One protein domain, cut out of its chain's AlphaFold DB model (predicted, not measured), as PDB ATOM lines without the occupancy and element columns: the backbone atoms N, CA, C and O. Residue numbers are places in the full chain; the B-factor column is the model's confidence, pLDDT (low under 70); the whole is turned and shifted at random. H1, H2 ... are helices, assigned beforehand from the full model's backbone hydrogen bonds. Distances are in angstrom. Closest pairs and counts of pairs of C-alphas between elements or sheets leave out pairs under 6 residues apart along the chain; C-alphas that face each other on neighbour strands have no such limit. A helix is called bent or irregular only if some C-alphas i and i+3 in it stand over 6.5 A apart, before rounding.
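This is residues 373 to 541 of the 946 residues of an uncharacterized protein of Aspergillus saccharolyticus JOP 1030-1 (UniProt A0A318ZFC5). The longest helix, H5, and helices H3 and H6 make the core of a compact helical cluster, with the short H7, H8 and H9 turning through tight corners beside it. H2 packs on H3 and H4 on H7, while H1 and three long links lie toward the outside. The 169 printed residues include nine named helices, H1 to H9 in chain order, and no named strand: all helix. The whole is compact, with a radius of gyration of the C-alphas of 16.0 A and spans of 42 by 39 by 36 A, rounded.

H5, residues 461 to 480, is 28.5 A long and begins at C-alpha 461 (85.119, 26.216, 6.371). H3, residues 421 to 439, is 27.1 A long, and H6, residues 502 to 515, 20.1 A. H1 is residues 373 to 377, H2 394 to 398, H4 448 to 455, H7 517 to 523 and H8 526 to 534. H8 is irregular: C-alphas 527 and 530 are 7.2 A apart. H9, residues 536 to 541, ends at C-alpha 541 (94.840, 1.741, 0.824).

H5 touches H3 at a steep tilt of 55 degrees, opposite ways; their closest C-alphas, Thr 435 and Glu 465, are 5.3 A apart. H5 and H6 form a helical hairpin at 31 degrees, closest at C-alphas Cys 479 and Cys 502, 5.7 A. H6, the hub, touches H3, H5, H9 and, only at the corner, H7. H5 touches H8 at C-alphas Ile 475 and Ile 533, 5.9 A. H2 touches H3, with C-alphas Phe 398 and Val 426 closest at 5.6 A; H4 touches H7, with His 450 and Thr 518 closest at 6.9 A. H1 is apart from the other helices. Every O i to N i+4 pair is within hydrogen-bond range in H2 to H7 and H9; H8 has 3 of 5, and H1 0 of 1 with 1 of 2 O i to N i+3 pairs.

The C-alphas farthest apart, Asp 373 and Ala 418, are 46.0 A apart. The printed part has no cut. Long links join H1 to H2, H2 to H3 and H5 to H6. The pLDDT is under 70 at residues 373 to 386, 408 to 422 and 487.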
ATOM      1  N   ASP A 373     108.247   7.663   0.603       56.03
ATOM      2  CA  ASP A 373     108.433   6.255   0.933       56.03
ATOM      3  C   ASP A 373     109.020   6.055   2.340       56.03
ATOM      4  O   ASP A 373     108.511   5.227   3.091       56.03
ATOM      5  N   VAL A 374     109.993   6.882   2.755       56.50
ATOM      6  CA  VAL A 374     110.543   6.863   4.130       56.50
ATOM      7  C   VAL A 374     109.464   7.244   5.142       56.50
ATOM      8  O   VAL A 374     109.398   6.693   6.242       56.50
ATOM      9  N   PHE A 375     108.578   8.168   4.762       56.53
ATOM     10  CA  PHE A 375     107.470   8.547   5.618       56.53
ATOM     11  C   PHE A 375     106.412   7.437   5.750       56.53
ATOM     12  O   PHE A 375     105.819   7.297   6.819       56.53
ATOM     13  N   TRP A 376     106.170   6.606   4.729       55.97
ATOM     14  CA  TRP A 376     105.133   5.572   4.840       55.97
ATOM     15  C   TRP A 376     105.442   4.471   5.849       55.97
ATOM     16  O   TRP A 376     104.507   3.996   6.501       55.97
ATOM     17  N   ASP A 377     106.714   4.115   6.036       55.84
ATOM     18  CA  ASP A 377     107.093   3.156   7.074       55.84
ATOM     19  C   ASP A 377     106.767   3.678   8.482       55.84
ATOM     20  O   ASP A 377     106.364   2.877   9.325       55.84
ATOM     21  N   SER A 378     106.784   5.004   8.715       47.19
ATOM     22  CA  SER A 378     106.406   5.615  10.008       47.19
ATOM     23  C   SER A 378     104.979   5.294  10.471       47.19
ATOM     24  O   SER A 378     104.671   5.337  11.661       47.19
ATOM     25  N   LEU A 379     104.097   4.941   9.532       47.88
ATOM     26  CA  LEU A 379     102.686   4.637   9.786       47.88
ATOM     27  C   LEU A 379     102.408   3.130   9.888       47.88
ATOM     28  O   LEU A 379     101.253   2.703  10.018       47.88
ATOM     29  N   ASN A 380     103.462   2.315   9.867       54.09
ATOM     30  CA  ASN A 380     103.450   0.960  10.390       54.09
ATOM     31  C   ASN A 380     103.564   1.049  11.930       54.09
ATOM     32  O   ASN A 380     104.580   1.554  12.411       54.09
ATOM     33  N   PRO A 381     102.589   0.561  12.728       48.72
ATOM     34  CA  PRO A 381     102.552   0.753  14.190       48.72
ATOM     35  C   PRO A 381     103.658   0.010  14.968       48.72
ATOM     36  O   PRO A 381     103.647  -0.009  16.193       48.72
ATOM     37  N   ARG A 382     104.598  -0.632  14.263       49.16
ATOM     38  CA  ARG A 382     105.815  -1.249  14.810       49.16
ATOM     39  C   ARG A 382     107.099  -0.497  14.442       49.16
ATOM     40  O   ARG A 382     108.178  -0.935  14.831       49.16
ATOM     41  N   SER A 383     107.007   0.581  13.667       53.28
ATOM     42  CA  SER A 383     108.146   1.459  13.393       53.28
ATOM     43  C   SER A 383     108.249   2.549  14.473       53.28
ATOM     44  O   SER A 383     107.223   2.962  15.014       53.28
ATOM     45  N   PRO A 384     109.453   3.076  14.751       48.91
ATOM     46  CA  PRO A 384     109.645   4.254  15.598       48.91
ATOM     47  C   PRO A 384     109.500   5.568  14.803       48.91
ATOM     48  O   PRO A 384     110.104   6.578  15.159       48.91
ATOM     49  N   GLY A 385     108.814   5.552  13.655       57.19
ATOM     50  CA  GLY A 385     108.846   6.669  12.718       57.19
ATOM     51  C   GLY A 385     108.082   7.897  13.217       57.19
ATOM     52  O   GLY A 385     106.994   7.801  13.783       57.19
ATOM     53  N   VAL A 386     108.659   9.070  12.969       65.88
ATOM     54  CA  VAL A 386     108.153  10.352  13.465       65.88
ATOM     55  C   VAL A 386     106.860  10.730  12.736       65.88
ATOM     56  O   VAL A 386     106.895  11.151  11.579       65.88
ATOM     57  N   ARG A 387     105.710  10.630  13.422       73.19
ATOM     58  CA  ARG A 387     104.485  11.331  12.992       73.19
ATOM     59  C   ARG A 387     104.803  12.835  12.914       73.19
ATOM     60  O   ARG A 387     105.453  13.335  13.831       73.19
ATOM     61  N   PRO A 388     104.374  13.578  11.876       80.69
ATOM     62  CA  PRO A 388     104.646  15.010  11.812       80.69
ATOM     63  C   PRO A 388     103.974  15.709  12.992       80.69
ATOM     64  O   PRO A 388     102.864  15.332  13.357       80.69
ATOM     65  N   SER A 389     104.577  16.770  13.528       81.00
ATOM     66  CA  SER A 389     104.035  17.528  14.668       81.00
ATOM     67  C   SER A 389     102.695  18.233  14.400       81.00
ATOM     68  O   SER A 389     102.112  18.796  15.317       81.00
ATOM     69  N   ILE A 390     102.187  18.200  13.160       82.31
ATOM     70  CA  ILE A 390     100.821  18.632  12.826       82.31
ATOM     71  C   ILE A 390      99.778  17.511  12.975       82.31
ATOM     72  O   ILE A 390      98.586  17.787  12.876       82.31
ATOM     73  N   PHE A 391     100.197  16.248  13.142       87.62
ATOM     74  CA  PHE A 391      99.281  15.178  13.522       87.62
ATOM     75  C   PHE A 391      98.864  15.474  14.969       87.62
ATOM     76  O   PHE A 391      99.716  15.374  15.851       87.62
ATOM     77  N   PRO A 392      97.604  15.860  15.227       89.12
ATOM     78  CA  PRO A 392      97.181  16.262  16.561       89.12
ATOM     79  C   PRO A 392      97.209  15.049  17.492       89.12
ATOM     80  O   PRO A 392      96.823  13.947  17.080       89.12
ATOM     81  N   ASP A 393      97.672  15.236  18.725       89.75
ATOM     82  CA  ASP A 393      97.731  14.129  19.672       89.75
ATOM     83  C   ASP A 393      96.313  13.677  20.040       89.75
ATOM     84  O   ASP A 393      95.430  14.475  20.353       89.75
ATOM     85  N   LEU A 394      96.083  12.371  19.964       88.62
ATOM     86  CA  LEU A 394      94.792  11.779  20.284       88.62
ATOM     87  C   LEU A 394      94.579  11.723  21.796       88.62
ATOM     88  O   LEU A 394      93.439  11.835  22.229       88.62
ATOM     89  N   ASP A 395      95.643  11.602  22.596       88.00
ATOM     90  CA  ASP A 395      95.521  11.636  24.057       88.00
ATOM     91  C   ASP A 395      95.132  13.035  24.559       88.00
ATOM     92  O   ASP A 395      94.281  13.148  25.445       88.00
ATOM     93  N   GLU A 396      95.662  14.091  23.929       89.31
ATOM     94  CA  GLU A 396      95.243  15.479  24.164       89.31
ATOM     95  C   GLU A 396      93.802  15.715  23.682       89.31
ATOM     96  O   GLU A 396      92.976  16.224  24.431       89.31
ATOM     97  N   LEU A 397      93.441  15.277  22.468       88.06
ATOM     98  CA  LEU A 397      92.078  15.447  21.941       88.06
ATOM     99  C   LEU A 397      91.001  14.669  22.719       88.06
ATOM    100  O   LEU A 397      89.844  15.088  22.735       88.06
ATOM    101  N   PHE A 398      91.352  13.547  23.358       84.69
ATOM    102  CA  PHE A 398      90.455  12.806  24.256       84.69
ATOM    103  C   PHE A 398      90.481  13.324  25.704       84.69
ATOM    104  O   PHE A 398      89.608  12.957  26.493       84.69
ATOM    105  N   SER A 399      91.437  14.193  26.041       85.94
ATOM    106  CA  SER A 399      91.589  14.839  27.349       85.94
ATOM    107  C   SER A 399      91.795  16.358  27.184       85.94
ATOM    108  O   SER A 399      92.804  16.880  27.665       85.94
ATOM    109  N   PRO A 400      90.888  17.070  26.477       82.00
ATOM    110  CA  PRO A 400      91.124  18.437  26.025       82.00
ATOM    111  C   PRO A 400      91.400  19.362  27.206       82.00
ATOM    112  O   PRO A 400      90.650  19.408  28.184       82.00
ATOM    113  N   THR A 401      92.495  20.103  27.099       83.06
ATOM    114  CA  THR A 401      92.879  21.113  28.085       83.06
ATOM    115  C   THR A 401      92.247  22.458  27.729       83.06
ATOM    116  O   THR A 401      91.667  22.629  26.657       83.06
ATOM    117  N   SER A 402      92.400  23.460  28.596       73.88
ATOM    118  CA  SER A 402      92.008  24.842  28.291       73.88
ATOM    119  C   SER A 402      92.778  25.476  27.121       73.88
ATOM    120  O   SER A 402      92.367  26.529  26.643       73.88
ATOM    121  N   GLU A 403      93.880  24.867  26.676       80.75
ATOM    122  CA  GLU A 403      94.697  25.333  25.545       80.75
ATOM    123  C   GLU A 403      94.327  24.632  24.223       80.75
ATOM    124  O   GLU A 403      94.586  25.160  23.140       80.75
ATOM    125  N   THR A 404      93.671  23.469  24.294       80.69
ATOM    126  CA  THR A 404      93.255  22.683  23.127       80.69
ATOM    127  C   THR A 404      92.149  23.430  22.353       80.69
ATOM    128  O   THR A 404      91.123  23.789  22.937       80.69
ATOM    129  N   PRO A 405      92.289  23.687  21.036       74.19
ATOM    130  CA  PRO A 405      91.388  24.584  20.308       74.19
ATOM    131  C   PRO A 405      89.992  23.974  20.078       74.19
ATOM    132  O   PRO A 405      89.782  23.174  19.168       74.19
ATOM    133  N   MET A 406      89.018  24.408  20.883       74.50
ATOM    134  CA  MET A 406      87.619  23.939  20.872       74.50
ATOM    135  C   MET A 406      86.633  24.864  20.125       74.50
ATOM    136  O   MET A 406      85.424  24.631  20.167       74.50
ATOM    137  N   GLU A 407      87.112  25.909  19.439       74.12
ATOM    138  CA  GLU A 407      86.263  26.859  18.697       74.12
ATOM    139  C   GLU A 407      85.686  26.264  17.396       74.12
ATOM    140  O   GLU A 407      86.216  26.438  16.291       74.12
ATOM    141  N   THR A 408      84.557  25.571  17.543       68.38
ATOM    142  CA  THR A 408      83.638  25.202  16.459       68.38
ATOM    143  C   THR A 408      82.691  26.355  16.121       68.38
ATOM    144  O   THR A 408      82.239  27.085  17.004       68.38
ATOM    145  N   ILE A 409      82.340  26.502  14.841       66.88
ATOM    146  CA  ILE A 409      81.316  27.449  14.372       66.88
ATOM    147  C   ILE A 409      79.920  26.994  14.841       66.88
ATOM    148  O   ILE A 409      79.048  27.821  15.112       66.88
ATOM    149  N   TYR A 410      79.717  25.681  14.987       53.53
ATOM    150  CA  TYR A 410      78.501  25.084  15.550       53.53
ATOM    151  C   TYR A 410      78.573  25.005  17.085       53.53
ATOM    152  O   TYR A 410      79.614  24.652  17.647       53.53
ATOM    153  N   GLN A 411      77.487  25.355  17.788       45.53
ATOM    154  CA  GLN A 411      77.546  25.609  19.235       45.53
ATOM    155  C   GLN A 411      77.400  24.361  20.117       45.53
ATOM    156  O   GLN A 411      78.022  24.334  21.183       45.53
ATOM    157  N   SER A 412      76.702  23.305  19.695       47.56
ATOM    158  CA  SER A 412      76.742  22.003  20.370       47.56
ATOM    159  C   SER A 412      76.353  20.832  19.457       47.56
ATOM    160  O   SER A 412      75.786  21.014  18.385       47.56
ATOM    161  N   ALA A 413      76.616  19.614  19.926       44.28
ATOM    162  CA  ALA A 413      75.916  18.401  19.515       44.28
ATOM    163  C   ALA A 413      74.943  17.978  20.634       44.28
ATOM    164  O   ALA A 413      74.948  16.830  21.076       44.28
ATOM    165  N   ALA A 414      74.174  18.927  21.183       46.28
ATOM    166  CA  ALA A 414      73.381  18.749  22.394       46.28
ATOM    167  C   ALA A 414      71.932  19.309  22.386       46.28
ATOM    168  O   ALA A 414      71.351  19.342  23.466       46.28
ATOM    169  N   GLU A 415      71.227  19.720  21.322       51.97
ATOM    170  CA  GLU A 415      71.305  19.591  19.842       51.97
ATOM    171  C   GLU A 415      71.397  18.168  19.244       51.97
ATOM    172  O   GLU A 415      70.904  17.971  18.136       51.97
ATOM    173  N   ALA A 416      71.964  17.171  19.938       34.81
ATOM    174  CA  ALA A 416      72.005  15.773  19.485       34.81
ATOM    175  C   ALA A 416      72.218  14.686  20.587       34.81
ATOM    176  O   ALA A 416      72.867  13.679  20.322       34.81
ATOM    177  N   GLU A 417      71.736  14.762  21.832       41.38
ATOM    178  CA  GLU A 417      70.971  15.781  22.562       41.38
ATOM    179  C   GLU A 417      71.169  15.552  24.079       41.38
ATOM    180  O   GLU A 417      71.155  14.406  24.521       41.38
ATOM    181  N   ALA A 418      71.339  16.633  24.853       44.34
ATOM    182  CA  ALA A 418      71.507  16.668  26.318       44.34
ATOM    183  C   ALA A 418      72.757  15.997  26.972       44.34
ATOM    184  O   ALA A 418      73.382  15.075  26.461       44.34
ATOM    185  N   ASP A 419      73.126  16.556  28.133       43.31
ATOM    186  CA  ASP A 419      73.977  16.045  29.228       43.31
ATOM    187  C   ASP A 419      75.175  15.108  28.947       43.31
ATOM    188  O   ASP A 419      75.160  13.927  29.274       43.31
ATOM    189  N   GLN A 420      76.301  15.709  28.529       49.19
ATOM    190  CA  GLN A 420      77.661  15.443  29.054       49.19
ATOM    191  C   GLN A 420      78.617  16.552  28.561       49.19
ATOM    192  O   GLN A 420      79.006  16.562  27.394       49.19
ATOM    193  N   LYS A 421      79.016  17.504  29.421       56.75
ATOM    194  CA  LYS A 421      79.833  18.669  28.995       56.75
ATOM    195  C   LYS A 421      81.225  18.284  28.478       56.75
ATOM    196  O   LYS A 421      81.580  18.652  27.362       56.75
ATOM    197  N   THR A 422      81.939  17.451  29.229       57.97
ATOM    198  CA  THR A 422      83.267  16.919  28.872       57.97
ATOM    199  C   THR A 422      83.270  16.200  27.520       57.97
ATOM    200  O   THR A 422      84.174  16.375  26.710       57.97
ATOM    201  N   THR A 423      82.219  15.432  27.226       76.44
ATOM    202  CA  THR A 423      82.040  14.744  25.938       76.44
ATOM    203  C   THR A 423      81.819  15.715  24.777       76.44
ATOM    204  O   THR A 423      82.315  15.475  23.677       76.44
ATOM    205  N   GLN A 424      81.106  16.822  24.997       84.81
ATOM    206  CA  GLN A 424      80.908  17.863  23.981       84.81
ATOM    207  C   GLN A 424      82.217  18.611  23.681       84.81
ATOM    208  O   GLN A 424      82.504  18.897  22.521       84.81
ATOM    209  N   GLU A 425      83.032  18.876  24.703       87.50
ATOM    210  CA  GLU A 425      84.364  19.487  24.584       87.50
ATOM    211  C   GLU A 425      85.324  18.591  23.774       87.50
ATOM    212  O   GLU A 425      85.890  19.044  22.777       87.50
ATOM    213  N   VAL A 426      85.394  17.291  24.098       89.69
ATOM    214  CA  VAL A 426      86.131  16.269  23.319       89.69
ATOM    215  C   VAL A 426      85.662  16.230  21.860       89.69
ATOM    216  O   VAL A 426      86.478  16.309  20.939       89.69
ATOM    217  N   LYS A 427      84.343  16.155  21.619       92.31
ATOM    218  CA  LYS A 427      83.779  16.149  20.258       92.31
ATOM    219  C   LYS A 427      84.200  17.389  19.461       92.31
ATOM    220  O   LYS A 427      84.636  17.256  18.318       92.31
ATOM    221  N   LYS A 428      84.119  18.580  20.063       93.50
ATOM    222  CA  LYS A 428      84.520  19.843  19.424       93.50
ATOM    223  C   LYS A 428      86.002  19.874  19.073       93.50
ATOM    224  O   LYS A 428      86.324  20.180  17.929       93.50
ATOM    225  N   ALA A 429      86.887  19.513  20.003       93.62
ATOM    226  CA  ALA A 429      88.328  19.467  19.752       93.62
ATOM    227  C   ALA A 429      88.662  18.549  18.558       93.62
ATOM    228  O   ALA A 429      89.379  18.945  17.635       93.62
ATOM    229  N   ILE A 430      88.064  17.350  18.518       94.06
ATOM    230  CA  ILE A 430      88.216  16.394  17.411       94.06
ATOM    231  C   ILE A 430      87.698  16.980  16.086       94.06
ATOM    232  O   ILE A 430      88.364  16.843  15.059       94.06
ATOM    233  N   VAL A 431      86.552  17.668  16.081       96.50
ATOM    234  CA  VAL A 431      85.992  18.290  14.866       96.50
ATOM    235  C   VAL A 431      86.822  19.479  14.378       96.50
ATOM    236  O   VAL A 431      87.032  19.600  13.170       96.50
ATOM    237  N   VAL A 432      87.350  20.324  15.269       96.19
ATOM    238  CA  VAL A 432      88.277  21.409  14.895       96.19
ATOM    239  C   VAL A 432      89.546  20.822  14.280       96.19
ATOM    240  O   VAL A 432      89.959  21.252  13.199       96.19
ATOM    241  N   ALA A 433      90.119  19.783  14.896       96.44
ATOM    242  CA  ALA A 433      91.266  19.060  14.359       96.44
ATOM    243  C   ALA A 433      90.976  18.460  12.969       96.44
ATOM    244  O   ALA A 433      91.728  18.703  12.025       96.44
ATOM    245  N   MET A 434      89.852  17.755  12.799       97.50
ATOM    246  CA  MET A 434      89.420  17.208  11.506       97.50
ATOM    247  C   MET A 434      89.221  18.297  10.450       97.50
ATOM    248  O   MET A 434      89.714  18.151   9.335       97.50
ATOM    249  N   THR A 435      88.564  19.403  10.797       97.56
ATOM    250  CA  THR A 435      88.318  20.547   9.902       97.56
ATOM    251  C   THR A 435      89.632  21.169   9.436       97.56
ATOM    252  O   THR A 435      89.845  21.372   8.239       97.56
ATOM    253  N   ASN A 436      90.561  21.405  10.365       96.44
ATOM    254  CA  ASN A 436      91.875  21.964  10.065       96.44
ATOM    255  C   ASN A 436      92.719  20.993   9.210       96.44
ATOM    256  O   ASN A 436      93.353  21.427   8.246       96.44
ATOM    257  N   LEU A 437      92.670  19.679   9.479       96.38
ATOM    258  CA  LEU A 437      93.308  18.654   8.642       96.38
ATOM    259  C   LEU A 437      92.670  18.552   7.249       96.38
ATOM    260  O   LEU A 437      93.396  18.398   6.270       96.38
ATOM    261  N   MET A 438      91.344  18.665   7.124       96.75
ATOM    262  CA  MET A 438      90.629  18.650   5.841       96.75
ATOM    263  C   MET A 438      91.034  19.842   4.968       96.75
ATOM    264  O   MET A 438      91.393  19.634   3.808       96.75
ATOM    265  N   MET A 439      91.083  21.050   5.540       95.75
ATOM    266  CA  MET A 439      91.521  22.270   4.850       95.75
ATOM    267  C   MET A 439      93.020  22.256   4.498       95.75
ATOM    268  O   MET A 439      93.392  22.608   3.379       95.75
ATOM    269  N   SER A 440      93.889  21.832   5.421       94.62
ATOM    270  CA  SER A 440      95.348  21.933   5.266       94.62
ATOM    271  C   SER A 440      95.894  21.041   4.148       94.62
ATOM    272  O   SER A 440      95.843  19.814   4.232       94.62
ATOM    273  N   VAL A 441      96.468  21.649   3.108       94.62
ATOM    274  CA  VAL A 441      97.130  20.938   1.997       94.62
ATOM    275  C   VAL A 441      98.611  20.625   2.251       94.62
ATOM    276  O   VAL A 441      99.196  19.882   1.468       94.62
ATOM    277  N   LYS A 442      99.214  21.137   3.340       92.81
ATOM    278  CA  LYS A 442     100.679  21.167   3.564       92.81
ATOM    279  C   LYS A 442     101.383  19.810   3.411       92.81
ATOM    280  O   LYS A 442     102.505  19.768   2.923       92.81
ATOM    281  N   PHE A 443     100.735  18.720   3.818       92.44
ATOM    282  CA  PHE A 443     101.306  17.366   3.792       92.44
ATOM    283  C   PHE A 443     100.612  16.429   2.792       92.44
ATOM    284  O   PHE A 443     100.859  15.226   2.800       92.44
ATOM    285  N   ALA A 444      99.726  16.945   1.939       93.25
ATOM    286  CA  ALA A 444      98.922  16.106   1.062       93.25
ATOM    287  C   ALA A 444      99.765  15.464  -0.062       93.25
ATOM    288  O   ALA A 444     100.699  16.062  -0.591       93.25
ATOM    289  N   GLN A 445      99.428  14.225  -0.437       92.00
ATOM    290  CA  GLN A 445     100.232  13.367  -1.322       92.00
ATOM    291  C   GLN A 445      99.471  12.802  -2.535       92.00
ATOM    292  O   GLN A 445      99.934  11.856  -3.183       92.00
ATOM    293  N   ASP A 446      98.300  13.340  -2.870       92.06
ATOM    294  CA  ASP A 446      97.655  13.108  -4.165       92.06
ATOM    295  C   ASP A 446      98.518  13.621  -5.349       92.06
ATOM    296  O   ASP A 446      99.649  14.085  -5.202       92.06
ATOM    297  N   ASN A 447      97.997  13.511  -6.571       91.69
ATOM    298  CA  ASN A 447      98.621  14.111  -7.756       91.69
ATOM    299  C   ASN A 447      98.372  15.634  -7.777       91.69
ATOM    300  O   ASN A 447      97.304  16.058  -7.335       91.69
ATOM    301  N   LYS A 448      99.265  16.441  -8.385       90.75
ATOM    302  CA  LYS A 448      99.113  17.917  -8.496       90.75
ATOM    303  C   LYS A 448      97.706  18.337  -8.957       90.75
ATOM    304  O   LYS A 448      97.077  19.170  -8.317       90.75
ATOM    305  N   SER A 449      97.157  17.639  -9.954       91.06
ATOM    306  CA  SER A 449      95.801  17.845 -10.489       91.06
ATOM    307  C   SER A 449      94.656  17.665  -9.486       91.06
ATOM    308  O   SER A 449      93.564  18.176  -9.711       91.06
ATOM    309  N   HIS A 450      94.856  16.909  -8.405       90.19
ATOM    310  CA  HIS A 450      93.871  16.770  -7.333       90.19
ATOM    311  C   HIS A 450      93.995  17.894  -6.299       90.19
ATOM    312  O   HIS A 450      92.969  18.303  -5.766       90.19
ATOM    313  N   PHE A 451      95.191  18.451  -6.073       89.69
ATOM    314  CA  PHE A 451      95.356  19.669  -5.267       89.69
ATOM    315  C   PHE A 451      94.829  20.897  -5.999       89.69
ATOM    316  O   PHE A 451      94.077  21.664  -5.417       89.69
ATOM    317  N   GLU A 452      95.137  21.039  -7.289       91.62
ATOM    318  CA  GLU A 452      94.595  22.101  -8.146       91.62
ATOM    319  C   GLU A 452      93.058  22.076  -8.139       91.62
ATOM    320  O   GLU A 452      92.428  23.115  -7.978       91.62
ATOM    321  N   GLN A 453      92.443  20.887  -8.220       91.75
ATOM    322  CA  GLN A 453      90.990  20.713  -8.075       91.75
ATOM    323  C   GLN A 453      90.464  20.935  -6.650       91.75
ATOM    324  O   GLN A 453      89.297  21.278  -6.506       91.75
ATOM    325  N   TRP A 454      91.267  20.683  -5.613       93.81
ATOM    326  CA  TRP A 454      90.868  20.874  -4.215       93.81
ATOM    327  C   TRP A 454      90.895  22.352  -3.820       93.81
ATOM    328  O   TRP A 454      89.947  22.836  -3.215       93.81
ATOM    329  N   ILE A 455      91.952  23.064  -4.218       93.00
ATOM    330  CA  ILE A 455      92.126  24.502  -4.005       93.00
ATOM    331  C   ILE A 455      91.069  25.265  -4.811       93.00
ATOM    332  O   ILE A 455      90.291  26.004  -4.228       93.00
ATOM    333  N   LYS A 456      90.938  24.994  -6.120       94.06
ATOM    334  CA  LYS A 456      89.956  25.646  -7.014       94.06
ATOM    335  C   LYS A 456      88.480  25.358  -6.680       94.06
ATOM    336  O   LYS A 456      87.589  25.902  -7.325       94.06
ATOM    337  N   ALA A 457      88.199  24.463  -5.737       90.81
ATOM    338  CA  ALA A 457      86.834  24.223  -5.277       90.81
ATOM    339  C   ALA A 457      86.380  25.216  -4.190       90.81
ATOM    340  O   ALA A 457      85.203  25.189  -3.846       90.81
ATOM    341  N   ASP A 458      87.286  26.060  -3.669       92.38
ATOM    342  CA  ASP A 458      87.005  27.151  -2.722       92.38
ATOM    343  C   ASP A 458      86.100  26.728  -1.543       92.38
ATOM    344  O   ASP A 458      85.163  27.427  -1.157       92.38
ATOM    345  N   TRP A 459      86.368  25.544  -0.976       94.88
ATOM    346  CA  TRP A 459      85.538  24.940   0.071       94.88
ATOM    347  C   TRP A 459      85.427  25.831   1.314       94.88
ATOM    348  O   TRP A 459      86.399  26.049   2.040       94.88
ATOM    349  N   GLU A 460      84.213  26.292   1.607       95.75
ATOM    350  CA  GLU A 460      83.941  27.105   2.790       95.75
ATOM    351  C   GLU A 460      84.150  26.294   4.083       95.75
ATOM    352  O   GLU A 460      83.633  25.179   4.227       95.75
ATOM    353  N   ARG A 461      84.846  26.875   5.075       95.81
ATOM    354  CA  ARG A 461      85.119  26.216   6.371       95.81
ATOM    355  C   ARG A 461      83.861  25.634   7.051       95.81
ATOM    356  O   ARG A 461      83.961  24.494   7.498       95.81
ATOM    357  N   PRO A 462      82.685  26.305   7.084       95.94
ATOM    358  CA  PRO A 462      81.470  25.728   7.667       95.94
ATOM    359  C   PRO A 462      80.989  24.447   6.967       95.94
ATOM    360  O   PRO A 462      80.527  23.527   7.634       95.94
ATOM    361  N   GLN A 463      81.130  24.340   5.639       95.56
ATOM    362  CA  GLN A 463      80.736  23.132   4.899       95.56
ATOM    363  C   GLN A 463      81.640  21.944   5.258       95.56
ATOM    364  O   GLN A 463      81.161  20.826   5.463       95.56
ATOM    365  N   ILE A 464      82.945  22.202   5.372       97.19
ATOM    366  CA  ILE A 464      83.953  21.218   5.782       97.19
ATOM    367  C   ILE A 464      83.725  20.790   7.237       97.19
ATOM    368  O   ILE A 464      83.729  19.594   7.522       97.19
ATOM    369  N   GLU A 465      83.447  21.736   8.135       96.62
ATOM    370  CA  GLU A 465      83.149  21.479   9.549       96.62
ATOM    371  C   GLU A 465      81.850  20.673   9.731       96.62
ATOM    372  O   GLU A 465      81.824  19.700  10.482       96.62
ATOM    373  N   ALA A 466      80.789  20.984   8.978       95.62
ATOM    374  CA  ALA A 466      79.542  20.215   8.990       95.62
ATOM    375  C   ALA A 466      79.721  18.762   8.503       95.62
ATOM    376  O   ALA A 466      79.002  17.861   8.942       95.62
ATOM    377  N   VAL A 467      80.682  18.505   7.608       96.62
ATOM    378  CA  VAL A 467      81.055  17.139   7.207       96.62
ATOM    379  C   VAL A 467      81.962  16.483   8.248       96.62
ATOM    380  O   VAL A 467      81.768  15.305   8.538       96.62
ATOM    381  N   ALA A 468      82.878  17.223   8.877       97.25
ATOM    382  CA  ALA A 468      83.684  16.717   9.985       97.25
ATOM    383  C   ALA A 468      82.810  16.240  11.164       97.25
ATOM    384  O   ALA A 468      83.015  15.127  11.647       97.25
ATOM    385  N   TRP A 469      81.769  17.000  11.533       96.50
ATOM    386  CA  TRP A 469      80.736  16.579  12.493       96.50
ATOM    387  C   TRP A 469      80.070  15.254  12.096       96.50
ATOM    388  O   TRP A 469      80.083  14.303  12.875       96.50
ATOM    389  N   ARG A 470      79.544  15.142  10.866       95.88
ATOM    390  CA  ARG A 470      78.894  13.905  10.375       95.88
ATOM    391  C   ARG A 470      79.822  12.692  10.402       95.88
ATOM    392  O   ARG A 470      79.370  11.581  10.664       95.88
ATOM    393  N   VAL A 471      81.106  12.897  10.112       96.44
ATOM    394  CA  VAL A 471      82.107  11.827  10.118       96.44
ATOM    395  C   VAL A 471      82.477  11.415  11.543       96.44
ATOM    396  O   VAL A 471      82.656  10.222  11.776       96.44
ATOM    397  N   LEU A 472      82.525  12.347  12.502       95.88
ATOM    398  CA  LEU A 472      82.731  12.007  13.911       95.88
ATOM    399  C   LEU A 472      81.532  11.254  14.505       95.88
ATOM    400  O   LEU A 472      81.727  10.185  15.074       95.88
ATOM    401  N   GLU A 473      80.307  11.761  14.344       94.12
ATOM    402  CA  GLU A 473      79.116  11.085  14.883       94.12
ATOM    403  C   GLU A 473      78.941   9.694  14.260       94.12
ATOM    404  O   GLU A 473      78.762   8.715  14.978       94.12
ATOM    405  N   GLY A 474      79.134   9.559  12.942       93.06
ATOM    406  CA  GLY A 474      79.111   8.252  12.286       93.06
ATOM    407  C   GLY A 474      80.218   7.300  12.770       93.06
ATOM    408  O   GLY A 474      79.985   6.096  12.857       93.06
ATOM    409  N   ILE A 475      81.407   7.804  13.131       93.19
ATOM    410  CA  ILE A 475      82.459   7.003  13.784       93.19
ATOM    411  C   ILE A 475      82.013   6.539  15.174       93.19
ATOM    412  O   ILE A 475      82.179   5.360  15.490       93.19
ATOM    413  N   ILE A 476      81.428   7.430  15.979       91.81
ATOM    414  CA  ILE A 476      80.932   7.113  17.324       91.81
ATOM    415  C   ILE A 476      79.831   6.050  17.234       91.81
ATOM    416  O   ILE A 476      79.945   5.023  17.902       91.81
ATOM    417  N   ASP A 477      78.862   6.211  16.329       90.81
ATOM    418  CA  ASP A 477      77.835   5.208  16.021       90.81
ATOM    419  C   ASP A 477      78.446   3.839  15.691       90.81
ATOM    420  O   ASP A 477      77.980   2.817  16.196       90.81
ATOM    421  N   ARG A 478      79.502   3.774  14.863       87.38
ATOM    422  CA  ARG A 478      80.120   2.485  14.471       87.38
ATOM    423  C   ARG A 478      80.988   1.871  15.572       87.38
ATOM    424  O   ARG A 478      81.369   0.703  15.481       87.38
ATOM    425  N   CYS A 479      81.307   2.637  16.609       87.69
ATOM    426  CA  CYS A 479      82.053   2.177  17.774       87.69
ATOM    427  C   CYS A 479      81.149   1.823  18.966       87.69
ATOM    428  O   CYS A 479      81.553   0.997  19.779       87.69
ATOM    429  N   THR A 480      79.926   2.360  19.040       87.12
ATOM    430  CA  THR A 480      78.905   1.999  20.043       87.12
ATOM    431  C   THR A 480      77.958   0.901  19.546       87.12
ATOM    432  O   THR A 480      77.781  -0.110  20.223       87.12
ATOM    433  N   THR A 481      77.381   1.048  18.347       86.69
ATOM    434  CA  THR A 481      76.475   0.052  17.731       86.69
ATOM    435  C   THR A 481      77.224  -1.091  17.042       86.69
ATOM    436  O   THR A 481      76.648  -2.146  16.770       86.69
ATOM    437  N   GLY A 482      78.523  -0.901  16.800       82.75
ATOM    438  CA  GLY A 482      79.386  -1.859  16.125       82.75
ATOM    439  C   GLY A 482      79.375  -1.729  14.595       82.75
ATOM    440  O   GLY A 482      78.991  -0.692  14.047       82.75
ATOM    441  N   PRO A 483      79.847  -2.771  13.885       79.19
ATOM    442  CA  PRO A 483      80.092  -2.707  12.449       79.19
ATOM    443  C   PRO A 483      78.821  -2.386  11.638       79.19
ATOM    444  O   PRO A 483      77.798  -3.064  11.746       79.19
ATOM    445  N   ALA A 484      78.907  -1.328  10.830       72.56
ATOM    446  CA  ALA A 484      77.805  -0.666  10.135       72.56
ATOM    447  C   ALA A 484      77.055  -1.560   9.145       72.56
ATOM    448  O   ALA A 484      75.833  -1.483   8.988       72.56
ATOM    449  N   LEU A 485      77.829  -2.338   8.395       70.69
ATOM    450  CA  LEU A 485      77.371  -3.021   7.202       70.69
ATOM    451  C   LEU A 485      76.868  -4.414   7.563       70.69
ATOM    452  O   LEU A 485      77.443  -5.149   8.365       70.69
ATOM    453  N   ARG A 486      75.788  -4.839   6.915       72.00
ATOM    454  CA  ARG A 486      75.276  -6.195   7.112       72.00
ATOM    455  C   ARG A 486      76.294  -7.187   6.552       72.00
ATOM    456  O   ARG A 486      76.978  -6.911   5.572       72.00
ATOM    457  N   TYR A 487      76.347  -8.403   7.098       69.62
ATOM    458  CA  TYR A 487      77.346  -9.413   6.701       69.62
ATOM    459  C   TYR A 487      77.435  -9.688   5.176       69.62
ATOM    460  O   TYR A 487      78.487 -10.066   4.657       69.62
ATOM    461  N   HIS A 488      76.350  -9.474   4.425       70.12
ATOM    462  CA  HIS A 488      76.330  -9.613   2.965       70.12
ATOM    463  C   HIS A 488      76.906  -8.406   2.196       70.12
ATOM    464  O   HIS A 488      77.223  -8.535   1.016       70.12
ATOM    465  N   GLU A 489      77.067  -7.252   2.837       72.69
ATOM    466  CA  GLU A 489      77.650  -6.033   2.270       72.69
ATOM    467  C   GLU A 489      79.179  -6.043   2.392       72.69
ATOM    468  O   GLU A 489      79.851  -5.689   1.424       72.69
ATOM    469  N   TYR A 490      79.742  -6.618   3.466       73.75
ATOM    470  CA  TYR A 490      81.183  -6.921   3.548       73.75
ATOM    471  C   TYR A 490      81.686  -7.792   2.393       73.75
ATOM    472  O   TYR A 490      82.836  -7.668   1.987       73.75
ATOM    473  N   ARG A 491      80.825  -8.617   1.779       76.19
ATOM    474  CA  ARG A 491      81.175  -9.411   0.584       76.19
ATOM    475  C   ARG A 491      81.485  -8.570  -0.663       76.19
ATOM    476  O   ARG A 491      81.930  -9.128  -1.660       76.19
ATOM    477  N   ARG A 492      81.237  -7.255  -0.629       76.62
ATOM    478  CA  ARG A 492      81.624  -6.291  -1.678       76.62
ATOM    479  C   ARG A 492      83.019  -5.704  -1.453       76.62
ATOM    480  O   ARG A 492      83.553  -5.051  -2.344       76.62
ATOM    481  N   PHE A 493      83.592  -5.902  -0.269       74.44
ATOM    482  CA  PHE A 493      84.919  -5.428   0.083       74.44
ATOM    483  C   PHE A 493      85.914  -6.551  -0.226       74.44
ATOM    484  O   PHE A 493      85.755  -7.683   0.227       74.44
ATOM    485  N   ASN A 494      86.958  -6.245  -1.001       77.94
ATOM    486  CA  ASN A 494      87.992  -7.224  -1.379       77.94
ATOM    487  C   ASN A 494      88.808  -7.742  -0.176       77.94
ATOM    488  O   ASN A 494      89.560  -8.704  -0.302       77.94
ATOM    489  N   GLN A 495      88.685  -7.077   0.972       78.62
ATOM    490  CA  GLN A 495      89.201  -7.470   2.276       78.62
ATOM    491  C   GLN A 495      88.060  -7.259   3.274       78.62
ATOM    492  O   GLN A 495      87.321  -6.285   3.140       78.62
ATOM    493  N   VAL A 496      87.896  -8.146   4.255       76.44
ATOM    494  CA  VAL A 496      86.933  -7.913   5.342       76.44
ATOM    495  C   VAL A 496      87.392  -6.668   6.115       76.44
ATOM    496  O   VAL A 496      88.566  -6.643   6.501       76.44
ATOM    497  N   PRO A 497      86.535  -5.648   6.333       76.19
ATOM    498  CA  PRO A 497      86.885  -4.496   7.156       76.19
ATOM    499  C   PRO A 497      87.418  -4.930   8.513       76.19
ATOM    500  O   PRO A 497      86.910  -5.867   9.137       76.19
ATOM    501  N   ARG A 498      88.495  -4.279   8.947       79.38
ATOM    502  CA  ARG A 498      89.145  -4.622  10.208       79.38
ATOM    503  C   ARG A 498      88.262  -4.139  11.350       79.38
ATOM    504  O   ARG A 498      87.854  -2.982  11.362       79.38
ATOM    505  N   LEU A 499      88.022  -5.005  12.331       78.69
ATOM    506  CA  LEU A 499      87.553  -4.541  13.632       78.69
ATOM    507  C   LEU A 499      88.666  -3.660  14.216       78.69
ATOM    508  O   LEU A 499      89.808  -4.100  14.339       78.69
ATOM    509  N   MET A 500      88.338  -2.399  14.475       83.25
ATOM    510  CA  MET A 500      89.252  -1.347  14.922       83.25
ATOM    511  C   MET A 500      88.641  -0.668  16.147       83.25
ATOM    512  O   MET A 500      87.422  -0.481  16.189       83.25
ATOM    513  N   SER A 501      89.471  -0.275  17.117       87.88
ATOM    514  CA  SER A 501      89.005   0.569  18.222       87.88
ATOM    515  C   SER A 501      88.557   1.943  17.700       87.88
ATOM    516  O   SER A 501      88.905   2.340  16.582       87.88
ATOM    517  N   CYS A 502      87.806   2.700  18.504       88.56
ATOM    518  CA  CYS A 502      87.431   4.070  18.136       88.56
ATOM    519  C   CYS A 502      88.678   4.947  17.917       88.56
ATOM    520  O   CYS A 502      88.807   5.614  16.890       88.56
ATOM    521  N   ARG A 503      89.661   4.826  18.819       89.75
ATOM    522  CA  ARG A 503      90.984   5.459  18.732       89.75
ATOM    523  C   ARG A 503      91.723   5.121  17.433       89.75
ATOM    524  O   ARG A 503      92.204   6.030  16.758       89.75
ATOM    525  N   ASP A 504      91.764   3.850  17.030       90.12
ATOM    526  CA  ASP A 504      92.373   3.435  15.755       90.12
ATOM    527  C   ASP A 504      91.623   4.004  14.546       90.12
ATOM    528  O   ASP A 504      92.245   4.452  13.578       90.12
ATOM    529  N   ARG A 505      90.282   3.978  14.583       92.56
ATOM    530  CA  ARG A 505      89.412   4.451  13.495       92.56
ATOM    531  C   ARG A 505      89.618   5.952  13.266       92.56
ATOM    532  O   ARG A 505      89.857   6.356  12.128       92.56
ATOM    533  N   ILE A 506      89.651   6.744  14.341       94.81
ATOM    534  CA  ILE A 506      89.973   8.181  14.320       94.81
ATOM    535  C   ILE A 506      91.422   8.406  13.853       94.81
ATOM    536  O   ILE A 506      91.641   9.154  12.900       94.81
ATOM    537  N   SER A 507      92.414   7.700  14.420       94.25
ATOM    538  CA  SER A 507      93.826   7.850  14.020       94.25
ATOM    539  C   SER A 507      94.052   7.572  12.531       94.25
ATOM    540  O   SER A 507      94.854   8.258  11.894       94.25
ATOM    541  N   LYS A 508      93.381   6.557  11.969       94.31
ATOM    542  CA  LYS A 508      93.525   6.191  10.554       94.31
ATOM    543  C   LYS A 508      92.722   7.107   9.631       94.31
ATOM    544  O   LYS A 508      93.152   7.346   8.504       94.31
ATOM    545  N   LEU A 509      91.609   7.668  10.113       96.12
ATOM    546  CA  LEU A 509      90.911   8.741   9.413       96.12
ATOM    547  C   LEU A 509      91.814   9.978   9.292       96.12
ATOM    548  O   LEU A 509      91.997  10.467   8.184       96.12
ATOM    549  N   PHE A 510      92.425  10.438  10.390       96.56
ATOM    550  CA  PHE A 510      93.277  11.639  10.425       96.56
ATOM    551  C   PHE A 510      94.470  11.540   9.464       96.56
ATOM    552  O   PHE A 510      94.739  12.472   8.707       96.56
ATOM    553  N   GLU A 511      95.130  10.376   9.421       94.00
ATOM    554  CA  GLU A 511      96.134  10.043   8.402       94.00
ATOM    555  C   GLU A 511      95.572  10.227   6.978       94.00
ATOM    556  O   GLU A 511      96.197  10.862   6.130       94.00
ATOM    557  N   GLY A 512      94.364   9.727   6.714       95.75
ATOM    558  CA  GLY A 512      93.681   9.916   5.436       95.75
ATOM    559  C   GLY A 512      93.374  11.379   5.095       95.75
ATOM    560  O   GLY A 512      93.647  11.802   3.974       95.75
ATOM    561  N   LEU A 513      92.856  12.168   6.046       96.75
ATOM    562  CA  LEU A 513      92.514  13.589   5.847       96.75
ATOM    563  C   LEU A 513      93.748  14.452   5.538       96.75
ATOM    564  O   LEU A 513      93.684  15.358   4.697       96.75
ATOM    565  N   MET A 514      94.868  14.153   6.203       95.44
ATOM    566  CA  MET A 514      96.137  14.855   6.024       95.44
ATOM    567  C   MET A 514      96.805  14.515   4.687       95.44
ATOM    568  O   MET A 514      97.170  15.425   3.942       95.44
ATOM    569  N   TYR A 515      96.947  13.226   4.355       94.75
ATOM    570  CA  TYR A 515      97.715  12.805   3.176       94.75
ATOM    571  C   TYR A 515      96.899  12.701   1.882       94.75
ATOM    572  O   TYR A 515      97.501  12.646   0.809       94.75
ATOM    573  N   HIS A 516      95.564  12.650   1.937       96.12
ATOM    574  CA  HIS A 516      94.737  12.339   0.767       96.12
ATOM    575  C   HIS A 516      93.501  13.251   0.649       96.12
ATOM    576  O   HIS A 516      92.411  12.925   1.120       96.12
ATOM    577  N   LYS A 517      93.611  14.358  -0.092       96.12
ATOM    578  CA  LYS A 517      92.465  15.211  -0.470       96.12
ATOM    579  C   LYS A 517      91.477  14.506  -1.392       96.12
ATOM    580  O   LYS A 517      90.300  14.858  -1.390       96.12
ATOM    581  N   THR A 518      91.886  13.435  -2.075       95.81
ATOM    582  CA  THR A 518      90.935  12.503  -2.703       95.81
ATOM    583  C   THR A 518      90.004  11.861  -1.661       95.81
ATOM    584  O   THR A 518      88.816  11.713  -1.931       95.81
ATOM    585  N   MET A 519      90.489  11.538  -0.453       96.69
ATOM    586  CA  MET A 519      89.645  11.016   0.633       96.69
ATOM    587  C   MET A 519      88.689  12.085   1.159       96.69
ATOM    588  O   MET A 519      87.505  11.808   1.318       96.69
ATOM    589  N   VAL A 520      89.173  13.316   1.358       96.94
ATOM    590  CA  VAL A 520      88.326  14.438   1.795       96.94
ATOM    591  C   VAL A 520      87.219  14.720   0.771       96.94
ATOM    592  O   VAL A 520      86.052  14.803   1.139       96.94
ATOM    593  N   LYS A 521      87.548  14.745  -0.528       96.19
ATOM    594  CA  LYS A 521      86.569  14.865  -1.621       96.19
ATOM    595  C   LYS A 521      85.520  13.748  -1.617       96.19
ATOM    596  O   LYS A 521      84.376  14.009  -1.969       96.19
ATOM    597  N   HIS A 522      85.885  12.526  -1.228       96.31
ATOM    598  CA  HIS A 522      84.913  11.445  -1.063       96.31
ATOM    599  C   HIS A 522      84.066  11.594   0.211       96.31
ATOM    600  O   HIS A 522      82.894  11.260   0.169       96.31
ATOM    601  N   LEU A 523      84.588  12.137   1.316       96.94
ATOM    602  CA  LEU A 523      83.779  12.411   2.517       96.94
ATOM    603  C   LEU A 523      82.728  13.515   2.300       96.94
ATOM    604  O   LEU A 523      81.686  13.497   2.950       96.94
ATOM    605  N   LEU A 524      82.973  14.437   1.363       96.06
ATOM    606  CA  LEU A 524      81.978  15.412   0.897       96.06
ATOM    607  C   LEU A 524      80.848  14.780   0.054       96.06
ATOM    608  O   LEU A 524      79.813  15.413  -0.144       96.06
ATOM    609  N   ASP A 525      81.024  13.549  -0.438       95.56
ATOM    610  CA  ASP A 525      80.016  12.785  -1.177       95.56
ATOM    611  C   ASP A 525      79.332  11.774  -0.228       95.56
ATOM    612  O   ASP A 525      79.964  10.799   0.201       95.56
ATOM    613  N   PRO A 526      78.030  11.943   0.091       92.31
ATOM    614  CA  PRO A 526      77.318  11.054   1.009       92.31
ATOM    615  C   PRO A 526      77.376   9.566   0.636       92.31
ATOM    616  O   PRO A 526      77.243   8.720   1.516       92.31
ATOM    617  N   SER A 527      77.605   9.221  -0.638       93.00
ATOM    618  CA  SER A 527      77.688   7.825  -1.087       93.00
ATOM    619  C   SER A 527      78.978   7.099  -0.674       93.00
ATOM    620  O   SER A 527      79.011   5.867  -0.696       93.00
ATOM    621  N   TYR A 528      80.020   7.830  -0.256       94.12
ATOM    622  CA  TYR A 528      81.272   7.256   0.258       94.12
ATOM    623  C   TYR A 528      81.449   7.439   1.770       94.12
ATOM    624  O   TYR A 528      82.279   6.738   2.349       94.12
ATOM    625  N   LEU A 529      80.689   8.335   2.410       94.00
ATOM    626  CA  LEU A 529      80.833   8.680   3.829       94.00
ATOM    627  C   LEU A 529      80.785   7.437   4.739       94.00
ATOM    628  O   LEU A 529      81.768   7.156   5.423       94.00
ATOM    629  N   ASP A 530      79.728   6.622   4.654       91.62
ATOM    630  CA  ASP A 530      79.619   5.355   5.402       91.62
ATOM    631  C   ASP A 530      80.762   4.372   5.096       91.62
ATOM    632  O   ASP A 530      81.276   3.697   5.986       91.62
ATOM    633  N   VAL A 531      81.191   4.293   3.833       91.75
ATOM    634  CA  VAL A 531      82.226   3.348   3.377       91.75
ATOM    635  C   VAL A 531      83.608   3.715   3.928       91.75
ATOM    636  O   VAL A 531      84.408   2.824   4.212       91.75
ATOM    637  N   ILE A 532      83.894   5.011   4.075       94.94
ATOM    638  CA  ILE A 532      85.161   5.525   4.613       94.94
ATOM    639  C   ILE A 532      85.159   5.499   6.144       94.94
ATOM    640  O   ILE A 532      86.186   5.179   6.737       94.94
ATOM    641  N   ILE A 533      84.018   5.782   6.776       94.44
ATOM    642  CA  ILE A 533      83.830   5.624   8.225       94.44
ATOM    643  C   ILE A 533      83.998   4.156   8.635       94.44
ATOM    644  O   ILE A 533      84.592   3.876   9.678       94.44
ATOM    645  N   GLU A 534      83.498   3.212   7.832       91.19
ATOM    646  CA  GLU A 534      83.558   1.787   8.163       91.19
ATOM    647  C   GLU A 534      84.942   1.153   7.957       91.19
ATOM    648  O   GLU A 534      85.357   0.315   8.754       91.19
ATOM    649  N   ASP A 535      85.677   1.555   6.917       92.06
ATOM    650  CA  ASP A 535      87.010   1.019   6.610       92.06
ATOM    651  C   ASP A 535      87.983   2.136   6.179       92.06
ATOM    652  O   ASP A 535      88.365   2.217   5.003       92.06
ATOM    653  N   PRO A 536      88.427   3.015   7.105       94.31
ATOM    654  CA  PRO A 536      89.360   4.094   6.775       94.31
ATOM    655  C   PRO A 536      90.720   3.545   6.318       94.31
ATOM    656  O   PRO A 536      91.365   4.124   5.443       94.31
ATOM    657  N   TYR A 537      91.136   2.383   6.835       92.75
ATOM    658  CA  TYR A 537      92.357   1.701   6.398       92.75
ATOM    659  C   TYR A 537      92.258   1.270   4.924       92.75
ATOM    660  O   TYR A 537      93.161   1.540   4.125       92.75
ATOM    661  N   GLY A 538      91.151   0.635   4.536       92.19
ATOM    662  CA  GLY A 538      90.875   0.247   3.158       92.19
ATOM    663  C   GLY A 538      90.634   1.435   2.232       92.19
ATOM    664  O   GLY A 538      91.078   1.385   1.087       92.19
ATOM    665  N   ALA A 539      90.010   2.521   2.697       93.25
ATOM    666  CA  ALA A 539      89.865   3.762   1.932       93.25
ATOM    667  C   ALA A 539      91.236   4.358   1.562       93.25
ATOM    668  O   ALA A 539      91.535   4.554   0.380       93.25
ATOM    669  N   VAL A 540      92.110   4.537   2.555       93.44
ATOM    670  CA  VAL A 540      93.489   5.012   2.369       93.44
ATOM    671  C   VAL A 540      94.291   4.063   1.466       93.44
ATOM    672  O   VAL A 540      94.954   4.509   0.525       93.44
ATOM    673  N   SER A 541      94.180   2.745   1.672       92.38
ATOM    674  CA  SER A 541      94.840   1.741   0.824       92.38
ATOM    675  C   SER A 541      94.366   1.801  -0.636       92.38
ATOM    676  O   SER A 541      95.189   1.786  -1.554       92.38
TER     677      SER A 541